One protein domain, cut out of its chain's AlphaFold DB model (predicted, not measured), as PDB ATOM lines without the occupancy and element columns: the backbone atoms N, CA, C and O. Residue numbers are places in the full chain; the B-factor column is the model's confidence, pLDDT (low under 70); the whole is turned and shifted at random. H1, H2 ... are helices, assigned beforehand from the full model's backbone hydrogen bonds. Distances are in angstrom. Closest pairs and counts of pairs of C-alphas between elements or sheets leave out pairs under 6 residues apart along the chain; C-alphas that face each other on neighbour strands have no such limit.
ATOM      1  N   HIS A   2      36.232  23.401  20.002       51.12
ATOM      2  CA  HIS A   2      36.438  24.859  19.860       51.12
ATOM      3  C   HIS A   2      37.389  25.308  18.725       51.12
ATOM      4  O   HIS A   2      37.234  26.407  18.206       51.12
ATOM      5  N   LYS A   3      38.340  24.466  18.283       55.72
ATOM      6  CA  LYS A   3      39.339  24.834  17.251       55.72
ATOM      7  C   LYS A   3      38.735  25.152  15.875       55.72
ATOM      8  O   LYS A   3      39.252  26.016  15.177       55.72
ATOM      9  N   LEU A   4      37.636  24.489  15.501       59.22
ATOM     10  CA  LEU A   4      36.980  24.711  14.207       59.22
ATOM     11  C   LEU A   4      36.329  26.103  14.138       59.22
ATOM     12  O   LEU A   4      36.459  26.797  13.135       59.22
ATOM     13  N   GLY A   5      35.688  26.529  15.234       61.84
ATOM     14  CA  GLY A   5      35.073  27.852  15.343       61.84
ATOM     15  C   GLY A   5      36.105  28.976  15.273       61.84
ATOM     16  O   GLY A   5      35.919  29.926  14.518       61.84
ATOM     17  N   TYR A   6      37.234  28.825  15.973       64.62
ATOM     18  CA  TYR A   6      38.344  29.777  15.878       64.62
ATOM     19  C   TYR A   6      38.963  29.817  14.475       64.62
ATOM     20  O   TYR A   6      39.263  30.895  13.973       64.62
ATOM     21  N   GLY A   7      39.102  28.666  13.808       63.72
ATOM     22  CA  GLY A   7      39.603  28.599  12.434       63.72
ATOM     23  C   GLY A   7      38.706  29.335  11.433       63.72
ATOM     24  O   GLY A   7      39.199  30.145  10.653       63.72
ATOM     25  N   LEU A   8      37.390  29.106  11.491       67.81
ATOM     26  CA  LEU A   8      36.399  29.805  10.660       67.81
ATOM     27  C   LEU A   8      36.364  31.311  10.942       67.81
ATOM     28  O   LEU A   8      36.295  32.108  10.010       67.81
ATOM     29  N   PHE A   9      36.457  31.704  12.213       67.44
ATOM     30  CA  PHE A   9      36.513  33.108  12.611       67.44
ATOM     31  C   PHE A   9      37.769  33.804  12.074       67.44
ATOM     32  O   PHE A   9      37.674  34.862  11.453       67.44
ATOM     33  N   ASN A  10      38.936  33.172  12.226       69.62
ATOM     34  CA  ASN A  10      40.194  33.692  11.700       69.62
ATOM     35  C   ASN A  10      40.155  33.789  10.171       69.62
ATOM     36  O   ASN A  10      40.528  34.824   9.627       69.62
ATOM     37  N   LEU A  11      39.649  32.767   9.474       71.56
ATOM     38  CA  LEU A  11      39.472  32.810   8.018       71.56
ATOM     39  C   LEU A  11      38.551  33.952   7.584       71.56
ATOM     40  O   LEU A  11      38.878  34.664   6.637       71.56
ATOM     41  N   GLY A  12      37.444  34.162   8.301       71.00
ATOM     42  CA  GLY A  12      36.544  35.289   8.078       71.00
ATOM     43  C   GLY A  12      37.277  36.625   8.176       71.00
ATOM     44  O   GLY A  12      37.229  37.409   7.235       71.00
ATOM     45  N   LEU A  13      38.039  36.846   9.250       71.50
ATOM     46  CA  LEU A  13      38.836  38.065   9.431       71.50
ATOM     47  C   LEU A  13      39.913  38.240   8.351       71.50
ATOM     48  O   LEU A  13      40.100  39.342   7.833       71.50
ATOM     49  N   PHE A  14      40.604  37.159   7.979       71.50
ATOM     50  CA  PHE A  14      41.611  37.176   6.916       71.50
ATOM     51  C   PHE A  14      41.006  37.488   5.545       71.50
ATOM     52  O   PHE A  14      41.665  38.148   4.741       71.50
ATOM     53  N   ALA A  15      39.774  37.061   5.271       72.56
ATOM     54  CA  ALA A  15      39.072  37.394   4.037       72.56
ATOM     55  C   ALA A  15      38.547  38.838   4.058       72.56
ATOM     56  O   ALA A  15      38.726  39.577   3.088       72.56
ATOM     57  N   THR A  16      37.944  39.276   5.168       71.50
ATOM     58  CA  THR A  16      37.329  40.605   5.251       71.50
ATOM     59  C   THR A  16      38.351  41.729   5.341       71.50
ATOM     60  O   THR A  16      38.014  42.838   4.946       71.50
ATOM     61  N   GLN A  17      39.603  41.479   5.750       70.62
ATOM     62  CA  GLN A  17      40.627  42.526   5.927       70.62
ATOM     63  C   GLN A  17      40.839  43.451   4.710       70.62
ATOM     64  O   GLN A  17      41.342  44.561   4.874       70.62
ATOM     65  N   TYR A  18      40.502  42.994   3.499       67.88
ATOM     66  CA  TYR A  18      40.677  43.752   2.257       67.88
ATOM     67  C   TYR A  18      39.547  44.748   1.973       67.88
ATOM     68  O   TYR A  18      39.802  45.771   1.345       67.88
ATOM     69  N   ALA A  19      38.324  44.454   2.418       66.06
ATOM     70  CA  ALA A  19      37.138  45.281   2.168       66.06
ATOM     71  C   ALA A  19      36.610  45.946   3.448       66.06
ATOM     72  O   ALA A  19      36.124  47.069   3.413       66.06
ATOM     73  N   PHE A  20      36.736  45.252   4.578       67.75
ATOM     74  CA  PHE A  20      36.314  45.667   5.909       67.75
ATOM     75  C   PHE A  20      37.408  45.307   6.911       67.75
ATOM     76  O   PHE A  20      37.417  44.205   7.476       67.75
ATOM     77  N   PRO A  21      38.373  46.211   7.124       68.31
ATOM     78  CA  PRO A  21      39.440  45.941   8.051       68.31
ATOM     79  C   PRO A  21      38.881  45.952   9.476       68.31
ATOM     80  O   PRO A  21      38.370  46.945  10.008       68.31
ATOM     81  N   THR A  22      38.942  44.773  10.076       67.06
ATOM     82  CA  THR A  22      38.486  44.509  11.431       67.06
ATOM     83  C   THR A  22      39.705  44.211  12.279       67.06
ATOM     84  O   THR A  22      40.493  43.316  11.959       67.06
ATOM     85  N   ALA A  23      39.854  44.970  13.357       67.81
ATOM     86  CA  ALA A  23      40.802  44.686  14.414       67.81
ATOM     87  C   ALA A  23      40.032  44.170  15.625       67.81
ATOM     88  O   ALA A  23      39.082  44.796  16.086       67.81
ATOM     89  N   VAL A  24      40.439  43.008  16.130       64.56
ATOM     90  CA  VAL A  24      39.800  42.352  17.284       64.56
ATOM     91  C   VAL A  24      40.308  42.937  18.615       64.56
ATOM     92  O   VAL A  24      39.964  42.446  19.680       64.56
ATOM     93  N   GLY A  25      41.139  43.984  18.569       61.88
ATOM     94  CA  GLY A  25      41.657  44.677  19.754       61.88
ATOM     95  C   GLY A  25      42.632  43.884  20.614       61.88
ATOM     96  O   GLY A  25      42.992  44.295  21.709       61.88
ATOM     97  N   ALA A  26      43.083  42.730  20.122       67.88
ATOM     98  CA  ALA A  26      44.030  41.901  20.850       67.88
ATOM     99  C   ALA A  26      45.462  42.458  20.752       67.88
ATOM    100  O   ALA A  26      46.182  42.500  21.745       67.88
ATOM    101  N   CYS A  27      45.884  42.893  19.560       74.44
ATOM    102  CA  CYS A  27      47.183  43.530  19.343       74.44
ATOM    103  C   CYS A  27      47.190  44.296  18.012       74.44
ATOM    104  O   CYS A  27      46.804  43.742  16.980       74.44
ATOM    105  N   ILE A  28      47.633  45.556  18.025       85.31
ATOM    106  CA  ILE A  28      47.756  46.409  16.836       85.31
ATOM    107  C   ILE A  28      49.127  47.077  16.856       85.31
ATOM    108  O   ILE A  28      49.521  47.681  17.849       85.31
ATOM    109  N   PHE A  29      49.828  47.015  15.726       88.25
ATOM    110  CA  PHE A  29      51.055  47.771  15.502       88.25
ATOM    111  C   PHE A  29      50.778  48.915  14.530       88.25
ATOM    112  O   PHE A  29      50.182  48.720  13.471       88.25
ATOM    113  N   SER A  30      51.230  50.117  14.882       90.31
ATOM    114  CA  SER A  30      51.108  51.309  14.046       90.31
ATOM    115  C   SER A  30      52.374  52.149  14.159       90.31
ATOM    116  O   SER A  30      53.034  52.156  15.198       90.31
ATOM    117  N   THR A  31      52.737  52.851  13.088       92.69
ATOM    118  CA  THR A  31      53.827  53.825  13.153       92.69
ATOM    119  C   THR A  31      53.318  55.120  13.776       92.69
ATOM    120  O   THR A  31      52.151  55.485  13.613       92.69
ATOM    121  N   LYS A  32      54.216  55.863  14.430       93.62
ATOM    122  CA  LYS A  32      53.905  57.183  14.998       93.62
ATOM    123  C   LYS A  32      53.258  58.116  13.966       93.62
ATOM    124  O   LYS A  32      52.254  58.753  14.251       93.62
ATOM    125  N   THR A  33      53.779  58.117  12.739       93.62
ATOM    126  CA  THR A  33      53.273  58.947  11.638       93.62
ATOM    127  C   THR A  33      51.818  58.650  11.286       93.62
ATOM    128  O   THR A  33      51.054  59.584  11.056       93.62
ATOM    129  N   VAL A  34      51.424  57.370  11.230       92.94
ATOM    130  CA  VAL A  34      50.031  56.997  10.938       92.94
ATOM    131  C   VAL A  34      49.133  57.462  12.074       92.94
ATOM    132  O   VAL A  34      48.147  58.142  11.807       92.94
ATOM    133  N   HIS A  35      49.515  57.164  13.318       93.75
ATOM    134  CA  HIS A  35      48.750  57.527  14.508       93.75
ATOM    135  C   HIS A  35      48.469  59.032  14.583       93.75
ATOM    136  O   HIS A  35      47.320  59.442  14.725       93.75
ATOM    137  N   GLU A  36      49.497  59.862  14.397       92.88
ATOM    138  CA  GLU A  36      49.360  61.322  14.398       92.88
ATOM    139  C   GLU A  36      48.500  61.821  13.232       92.88
ATOM    140  O   GLU A  36      47.688  62.730  13.400       92.88
ATOM    141  N   ARG A  37      48.630  61.216  12.042       92.62
ATOM    142  CA  ARG A  37      47.873  61.647  10.862       92.62
ATOM    143  C   ARG A  37      46.392  61.340  10.915       92.62
ATOM    144  O   ARG A  37      45.625  62.063  10.282       92.62
ATOM    145  N   ILE A  38      46.004  60.298  11.636       91.50
ATOM    146  CA  ILE A  38      44.596  59.998  11.871       91.50
ATOM    147  C   ILE A  38      44.100  60.572  13.202       91.50
ATOM    148  O   ILE A  38      42.979  60.283  13.584       91.50
ATOM    149  N   SER A  39      44.889  61.393  13.900       91.56
ATOM    150  CA  SER A  39      44.506  61.970  15.199       91.56
ATOM    151  C   SER A  39      44.212  60.920  16.281       91.56
ATOM    152  O   SER A  39      43.391  61.150  17.159       91.56
ATOM    153  N   GLY A  40      44.893  59.775  16.231       89.75
ATOM    154  CA  GLY A  40      44.794  58.732  17.248       89.75
ATOM    155  C   GLY A  40      43.465  57.970  17.263       89.75
ATOM    156  O   GLY A  40      42.789  57.828  16.238       89.75
ATOM    157  N   PHE A  41      43.139  57.403  18.428       88.44
ATOM    158  CA  PHE A  41      41.874  56.708  18.682       88.44
ATOM    159  C   PHE A  41      40.755  57.712  18.973       88.44
ATOM    160  O   PHE A  41      41.005  58.769  19.543       88.44
ATOM    161  N   ASP A  42      39.525  57.373  18.587       83.31
ATOM    162  CA  ASP A  42      38.346  58.162  18.951       83.31
ATOM    163  C   ASP A  42      37.819  57.699  20.316       83.31
ATOM    164  O   ASP A  42      37.216  56.632  20.433       83.31
ATOM    165  N   GLU A  43      38.050  58.507  21.350       80.69
ATOM    166  CA  GLU A  43      37.647  58.218  22.734       80.69
ATOM    167  C   GLU A  43      36.122  58.200  22.938       80.69
ATOM    168  O   GLU A  43      35.636  57.706  23.955       80.69
ATOM    169  N   ASN A  44      35.339  58.690  21.968       78.19
ATOM    170  CA  ASN A  44      33.879  58.609  22.027       78.19
ATOM    171  C   ASN A  44      33.360  57.194  21.711       78.19
ATOM    172  O   ASN A  44      32.202  56.878  21.999       78.19
ATOM    173  N   ILE A  45      34.195  56.331  21.119       71.62
ATOM    174  CA  ILE A  45      33.840  54.956  20.767       71.62
ATOM    175  C   ILE A  45      34.226  54.032  21.926       71.62
ATOM    176  O   ILE A  45      35.385  53.692  22.118       71.62
ATOM    177  N   THR A  46      33.235  53.581  22.695       66.81
ATOM    178  CA  THR A  46      33.452  52.684  23.849       66.81
ATOM    179  C   THR A  46      33.610  51.207  23.489       66.81
ATOM    180  O   THR A  46      33.999  50.410  24.337       66.81
ATOM    181  N   LEU A  47      33.225  50.805  22.276       67.69
ATOM    182  CA  LEU A  47      33.341  49.425  21.809       67.69
ATOM    183  C   LEU A  47      33.740  49.425  20.335       67.69
ATOM    184  O   LEU A  47      33.026  50.006  19.516       67.69
ATOM    185  N   CYS A  48      34.820  48.714  20.002       70.19
ATOM    186  CA  CYS A  48      35.378  48.638  18.648       70.19
ATOM    187  C   CYS A  48      36.051  49.946  18.177       70.19
ATOM    188  O   CYS A  48      36.049  50.260  16.987       70.19
ATOM    189  N   GLU A  49      36.690  50.668  19.090       77.00
ATOM    190  CA  GLU A  49      37.605  51.782  18.825       77.00
ATOM    191  C   GLU A  49      38.754  51.376  17.889       77.00
ATOM    192  O   GLU A  49      39.085  52.084  16.939       77.00
ATOM    193  N   ASP A  50      39.291  50.170  18.076       82.94
ATOM    194  CA  ASP A  50      40.360  49.602  17.248       82.94
ATOM    195  C   ASP A  50      39.943  49.429  15.790       82.94
ATOM    196  O   ASP A  50      40.706  49.612  14.841       82.94
ATOM    197  N   CYS A  51      38.687  49.049  15.618       79.00
ATOM    198  CA  CYS A  51      38.065  48.841  14.332       79.00
ATOM    199  C   CYS A  51      37.900  50.166  13.568       79.00
ATOM    200  O   CYS A  51      38.173  50.193  12.368       79.00
ATOM    201  N   ASP A  52      37.488  51.249  14.233       84.50
ATOM    202  CA  ASP A  52      37.476  52.599  13.643       84.50
ATOM    203  C   ASP A  52      38.901  53.070  13.313       84.50
ATOM    204  O   ASP A  52      39.167  53.487  12.183       84.50
ATOM    205  N   TYR A  53      39.843  52.913  14.250       87.75
ATOM    206  CA  TYR A  53      41.241  53.298  14.060       87.75
ATOM    207  C   TYR A  53      41.826  52.678  12.789       87.75
ATOM    208  O   TYR A  53      42.381  53.366  11.927       87.75
ATOM    209  N   VAL A  54      41.652  51.365  12.637       86.88
ATOM    210  CA  VAL A  54      42.143  50.656  11.462       86.88
ATOM    211  C   VAL A  54      41.383  51.060  10.199       86.88
ATOM    212  O   VAL A  54      42.020  51.221   9.162       86.88
ATOM    213  N   ASN A  55      40.065  51.255  10.259       85.25
ATOM    214  CA  ASN A  55      39.272  51.681   9.104       85.25
ATOM    215  C   ASN A  55      39.676  53.078   8.598       85.25
ATOM    216  O   ASN A  55      39.732  53.326   7.393       85.25
ATOM    217  N   ARG A  56      40.007  54.005   9.504       88.62
ATOM    218  CA  ARG A  56      40.544  55.322   9.135       88.62
ATOM    219  C   ARG A  56      41.960  55.212   8.584       88.62
ATOM    220  O   ARG A  56      42.245  55.801   7.542       88.62
ATOM    221  N   ALA A  57      42.819  54.413   9.214       88.94
ATOM    222  CA  ALA A  57      44.173  54.174   8.724       88.94
ATOM    223  C   ALA A  57      44.183  53.504   7.338       88.94
ATOM    224  O   ALA A  57      44.975  53.884   6.477       88.94
ATOM    225  N   SER A  58      43.288  52.546   7.082       86.38
ATOM    226  CA  SER A  58      43.266  51.750   5.850       86.38
ATOM    227  C   SER A  58      42.873  52.532   4.599       86.38
ATOM    228  O   SER A  58      43.132  52.071   3.491       86.38
ATOM    229  N   LYS A  59      42.231  53.697   4.759       86.50
ATOM    230  CA  LYS A  59      41.852  54.571   3.635       86.50
ATOM    231  C   LYS A  59      43.067  55.161   2.920       86.50
ATOM    232  O   LYS A  59      42.988  55.437   1.728       86.50
ATOM    233  N   THR A  60      44.177  55.322   3.639       87.94
ATOM    234  CA  THR A  60      45.397  55.959   3.121       87.94
ATOM    235  C   THR A  60      46.619  55.044   3.221       87.94
ATOM    236  O   THR A  60      47.488  55.082   2.354       87.94
ATOM    237  N   TRP A  61      46.696  54.191   4.248       89.00
ATOM    238  CA  TRP A  61      47.821  53.286   4.498       89.00
ATOM    239  C   TRP A  61      47.409  51.820   4.400       89.00
ATOM    240  O   TRP A  61      46.253  51.446   4.567       89.00
ATOM    241  N   ARG A  62      48.381  50.941   4.146       87.06
ATOM    242  CA  ARG A  62      48.117  49.506   4.025       87.06
ATOM    243  C   ARG A  62      47.936  48.863   5.401       87.06
ATOM    244  O   ARG A  62      48.904  48.732   6.144       87.06
ATOM    245  N   TYR A  63      46.737  48.358   5.675       86.19
ATOM    246  CA  TYR A  63      46.463  47.460   6.802       86.19
ATOM    247  C   TYR A  63      46.469  45.992   6.360       86.19
ATOM    248  O   TYR A  63      45.858  45.653   5.343       86.19
ATOM    249  N   ARG A  64      47.149  45.117   7.111       82.50
ATOM    250  CA  ARG A  64      47.141  43.658   6.922       82.50
ATOM    251  C   ARG A  64      47.260  42.950   8.268       82.50
ATOM    252  O   ARG A  64      47.975  43.423   9.148       82.50
ATOM    253  N   LEU A  65      46.604  41.800   8.389       82.50
ATOM    254  CA  LEU A  65      46.776  40.900   9.526       82.50
ATOM    255  C   LEU A  65      48.099  40.139   9.397       82.50
ATOM    256  O   LEU A  65      48.432  39.632   8.324       82.50
ATOM    257  N   LEU A  66      48.845  40.045  10.497       80.69
ATOM    258  CA  LEU A  66      50.032  39.199  10.566       80.69
ATOM    259  C   LEU A  66      49.591  37.732  10.711       80.69
ATOM    260  O   LEU A  66      48.744  37.450  11.560       80.69
ATOM    261  N   PRO A  67      50.146  36.785   9.930       76.94
ATOM    262  CA  PRO A  67      49.831  35.359  10.031       76.94
ATOM    263  C   PRO A  67      50.541  34.719  11.236       76.94
ATOM    264  O   PRO A  67      51.270  33.742  11.100       76.94
ATOM    265  N   ILE A  68      50.366  35.311  12.418       78.62
ATOM    266  CA  ILE A  68      50.968  34.882  13.677       78.62
ATOM    267  C   ILE A  68      49.834  34.633  14.666       78.62
ATOM    268  O   ILE A  68      48.923  35.448  14.812       78.62
ATOM    269  N   THR A  69      49.893  33.499  15.348       69.75
ATOM    270  CA  THR A  69      48.989  33.156  16.443       69.75
ATOM    271  C   THR A  69      49.676  33.448  17.765       69.75
ATOM    272  O   THR A  69      50.817  33.030  17.959       69.75
ATOM    273  N   PHE A  70      48.987  34.118  18.680       71.12
ATOM    274  CA  PHE A  70      49.446  34.301  20.053       71.12
ATOM    275  C   PHE A  70      48.334  33.925  21.025       71.12
ATOM    276  O   PHE A  70      47.148  34.055  20.714       71.12
ATOM    277  N   GLU A  71      48.732  33.433  22.190       67.38
ATOM    278  CA  GLU A  71      47.814  33.167  23.288       67.38
ATOM    279  C   GLU A  71      47.624  34.456  24.084       67.38
ATOM    280  O   GLU A  71      48.583  35.161  24.399       67.38
ATOM    281  N   PHE A  72      46.374  34.780  24.382       67.44
ATOM    282  CA  PHE A  72      46.025  35.851  25.299       67.44
ATOM    283  C   PHE A  72      45.275  35.248  26.476       67.44
ATOM    284  O   PHE A  72      44.586  34.236  26.346       67.44
ATOM    285  N   ASP A  73      45.429  35.883  27.629       64.25
ATOM    286  CA  ASP A  73      44.799  35.442  28.858       64.25
ATOM    287  C   ASP A  73      43.265  35.462  28.718       64.25
ATOM    288  O   ASP A  73      42.650  36.507  28.469       64.25
ATOM    289  N   SER A  74      42.647  34.289  28.872       58.75
ATOM    290  CA  SER A  74      41.203  34.090  28.769       58.75
ATOM    291  C   SER A  74      40.432  34.611  29.975       58.75
ATOM    292  O   SER A  74      39.209  34.514  29.952       58.75
ATOM    293  N   ARG A  75      41.075  35.237  30.978       63.91
ATOM    294  CA  ARG A  75      40.416  35.838  32.155       63.91
ATOM    295  C   ARG A  75      39.110  36.572  31.824       63.91
ATOM    296  O   ARG A  75      38.132  36.422  32.545       63.91
ATOM    297  N   ARG A  76      39.059  37.331  30.719       60.91
ATOM    298  CA  ARG A  76      37.840  38.040  30.269       60.91
ATOM    299  C   ARG A  76      36.773  37.120  29.659       60.91
ATOM    300  O   ARG A  76      35.584  37.346  29.851       60.91
ATOM    301  N   LEU A  77      37.180  36.086  28.927       60.31
ATOM    302  CA  LEU A  77      36.280  35.071  28.363       60.31
ATOM    303  C   LEU A  77      35.705  34.159  29.454       60.31
ATOM    304  O   LEU A  77      34.552  33.748  29.347       60.31
ATOM    305  N   ASP A  78      36.479  33.878  30.501       57.16
ATOM    306  CA  ASP A  78      36.052  33.057  31.634       57.16
ATOM    307  C   ASP A  78      35.102  33.822  32.574       57.16
ATOM    308  O   ASP A  78      34.178  33.225  33.121       57.16
ATOM    309  N   GLN A  79      35.262  35.146  32.703       59.00
ATOM    310  CA  GLN A  79      34.384  36.003  33.514       59.00
ATOM    311  C   GLN A  79      33.032  36.319  32.845       59.00
ATOM    312  O   GLN A  79      31.997  36.214  33.501       59.00
ATOM    313  N   ASP A  80      33.013  36.662  31.550       56.34
ATOM    314  CA  ASP A  80      31.773  37.014  30.823       56.34
ATOM    315  C   ASP A  80      31.085  35.804  30.152       56.34
ATOM    316  O   ASP A  80      29.938  35.884  29.688       56.34
ATOM    317  N   GLY A  81      31.775  34.662  30.116       60.94
ATOM    318  CA  GLY A  81      31.353  33.433  29.455       60.94
ATOM    319  C   GLY A  81      31.721  33.412  27.968       60.94
ATOM    320  O   GLY A  81      31.124  34.107  27.146       60.94
ATOM    321  N   MET A  82      32.644  32.520  27.596       56.97
ATOM    322  CA  MET A  82      33.260  32.405  26.263       56.97
ATOM    323  C   MET A  82      32.257  32.412  25.094       56.97
ATOM    324  O   MET A  82      32.495  33.041  24.062       56.97
ATOM    325  N   VAL A  83      31.104  31.757  25.258       56.78
ATOM    326  CA  VAL A  83      30.045  31.700  24.232       56.78
ATOM    327  C   VAL A  83      29.297  33.030  24.112       56.78
ATOM    328  O   VAL A  83      28.997  33.474  23.004       56.78
ATOM    329  N   ARG A  84      29.007  33.692  25.236       61.78
ATOM    330  CA  ARG A  84      28.274  34.962  25.274       61.78
ATOM    331  C   ARG A  84      29.143  36.104  24.757       61.78
ATOM    332  O   ARG A  84      28.668  36.911  23.958       61.78
ATOM    333  N   THR A  85      30.419  36.111  25.126       63.12
ATOM    334  CA  THR A  85      31.424  37.046  24.618       63.12
ATOM    335  C   THR A  85      31.643  36.835  23.125       63.12
ATOM    336  O   THR A  85      31.489  37.778  22.351       63.12
ATOM    337  N   GLY A  86      31.867  35.592  22.682       64.31
ATOM    338  CA  GLY A  86      32.002  35.266  21.259       64.31
ATOM    339  C   GLY A  86      30.781  35.682  20.429       64.31
ATOM    340  O   GLY A  86      30.935  36.296  19.375       64.31
ATOM    341  N   LEU A  87      29.562  35.435  20.926       63.78
ATOM    342  CA  LEU A  87      28.325  35.859  20.262       63.78
ATOM    343  C   LEU A  87      28.163  37.384  20.239       63.78
ATOM    344  O   LEU A  87      27.648  37.926  19.264       63.78
ATOM    345  N   THR A  88      28.603  38.082  21.287       66.81
ATOM    346  CA  THR A  88      28.566  39.550  21.356       66.81
ATOM    347  C   THR A  88      29.534  40.159  20.350       66.81
ATOM    348  O   THR A  88      29.124  41.018  19.573       66.81
ATOM    349  N   TYR A  89      30.767  39.648  20.267       64.50
ATOM    350  CA  TYR A  89      31.725  40.050  19.236       64.50
ATOM    351  C   TYR A  89      31.230  39.710  17.829       64.50
ATOM    352  O   TYR A  89      31.364  40.535  16.929       64.50
ATOM    353  N   LEU A  90      30.618  38.540  17.622       66.00
ATOM    354  CA  LEU A  90      30.046  38.166  16.328       66.00
ATOM    355  C   LEU A  90      28.895  39.101  15.935       66.00
ATOM    356  O   LEU A  90      28.863  39.589  14.810       66.00
ATOM    357  N   ARG A  91      27.976  39.399  16.862       66.00
ATOM    358  CA  ARG A  91      26.878  40.354  16.642       66.00
ATOM    359  C   ARG A  91      27.396  41.763  16.384       66.00
ATOM    360  O   ARG A  91      26.888  42.410  15.478       66.00
ATOM    361  N   ALA A  92      28.408  42.218  17.121       65.31
ATOM    362  CA  ALA A  92      29.043  43.514  16.902       65.31
ATOM    363  C   ALA A  92      29.698  43.584  15.514       65.31
ATOM    364  O   ALA A  92      29.491  44.550  14.787       65.31
ATOM    365  N   ASN A  93      30.402  42.527  15.096       64.38
ATOM    366  CA  ASN A  93      31.007  42.439  13.767       64.38
ATOM    367  C   ASN A  93      29.963  42.403  12.641       64.38
ATOM    368  O   ASN A  93      30.088  43.153  11.679       64.38
ATOM    369  N   LEU A  94      28.911  41.587  12.769       66.19
ATOM    370  CA  LEU A  94      27.817  41.533  11.793       66.19
ATOM    371  C   LEU A  94      27.096  42.878  11.701       66.19
ATOM    372  O   LEU A  94      26.890  43.400  10.611       66.19
ATOM    373  N   ARG A  95      26.770  43.481  12.844       66.81
ATOM    374  CA  ARG A  95      26.160  44.809  12.891       66.81
ATOM    375  C   ARG A  95      27.051  45.848  12.213       66.81
ATOM    376  O   ARG A  95      26.550  46.637  11.421       66.81
ATOM    377  N   ARG A  96      28.362  45.815  12.466       67.38
ATOM    378  CA  ARG A  96      29.330  46.724  11.844       67.38
ATOM    379  C   ARG A  96      29.414  46.549  10.327       67.38
ATOM    380  O   ARG A  96      29.548  47.546   9.627       67.38
ATOM    381  N   LEU A  97      29.282  45.320   9.822       65.81
ATOM    382  CA  LEU A  97      29.227  45.050   8.381       65.81
ATOM    383  C   LEU A  97      27.968  45.632   7.716       65.81
ATOM    384  O   LEU A  97      28.061  46.115   6.593       65.81
ATOM    385  N   PHE A  98      26.811  45.602   8.387       59.31
ATOM    386  CA  PHE A  98      25.538  46.053   7.799       59.31
ATOM    387  C   PHE A  98      25.181  47.524   8.077       59.31
ATOM    388  O   PHE A  98      24.527  48.146   7.249       59.31
ATOM    389  N   ILE A  99      25.559  48.073   9.237       62.72
ATOM    390  CA  ILE A  99      25.084  49.381   9.736       62.72
ATOM    391  C   ILE A  99      26.227  50.401   9.894       62.72
ATOM    392  O   ILE A  99      25.983  51.602   9.816       62.72
ATOM    393  N   GLY A 100      27.475  49.951  10.064       63.38
ATOM    394  CA  GLY A 100      28.642  50.820  10.260       63.38
ATOM    395  C   GLY A 100      29.154  50.872  11.706       63.38
ATOM    396  O   GLY A 100      28.842  50.016  12.533       63.38
TER     397      GLY A 100
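AT A GLANCE: This is residues 2 to 100 of the 118 residues of a protein of Vibrio ishigakensis (UniProt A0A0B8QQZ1). Two long helices, H1 and H5, run side by side in nearly the same direction with a gap between them, and short H4 makes a corner with the first part of H5. H3 lies toward the middle and H2 beyond it at the far end of the longest axis; long links join H1 to H2, H2 to H3 and H3 to H4, a tight link joins H4 to H5, and no two named helices clearly touch. The printed part has 99 residues with five named helices, H1 to H5 in order, and no named strand; the class is all helix. It is compact, with a radius of gyration of the C-alphas of 14.1 A, and spans 39 by 29 by 28 A.

IN THESE COORDINATES: H1 is residues 2 to 16, 21.5 A long, from C-alpha 2 at (36.438, 24.859, 19.860). H2 is residues 32 to 37, 8.6 A. H3 is residues 49 to 58, 14.2 A, from C-alpha 49 at (37.605, 51.782, 18.825). H4 is residues 75 to 80, 8.8 A. H5 is residues 82 to 99, 25.1 A, ending with C-alpha 99 at (25.084, 49.381, 9.736).

HOW THE PARTS SIT: H1 and H5 are near each other, with 6 pairs of C-alphas within 10 A. H2 and H3 are close but not clearly touching, about perpendicular at 86 degrees; their closest C-alphas, Val 34 and Ala 57, are 6.9 A apart. H4 and H5 are close but not clearly touching, about perpendicular at 77 degrees; their closest C-alphas, Leu 77 and Thr 85, are 6.4 A apart. H3 and H5 are apart, as are H1 and H3. In H1, H2, H3, H4 and H5 every O i to N i+4 pair is within hydrogen-bond range.

THE WHOLE: The two farthest C-alphas, His 2 and Arg 37, are 39.6 A apart. The printed part has no cut. The links H1 to H2, H2 to H3 and H3 to H4 are long, with 15, 11 and 16 residues; H4 to H5 is tight. Mean pLDDT of the printed part is 73.2, and 51 residues are under 70, among them residues 71 to 100.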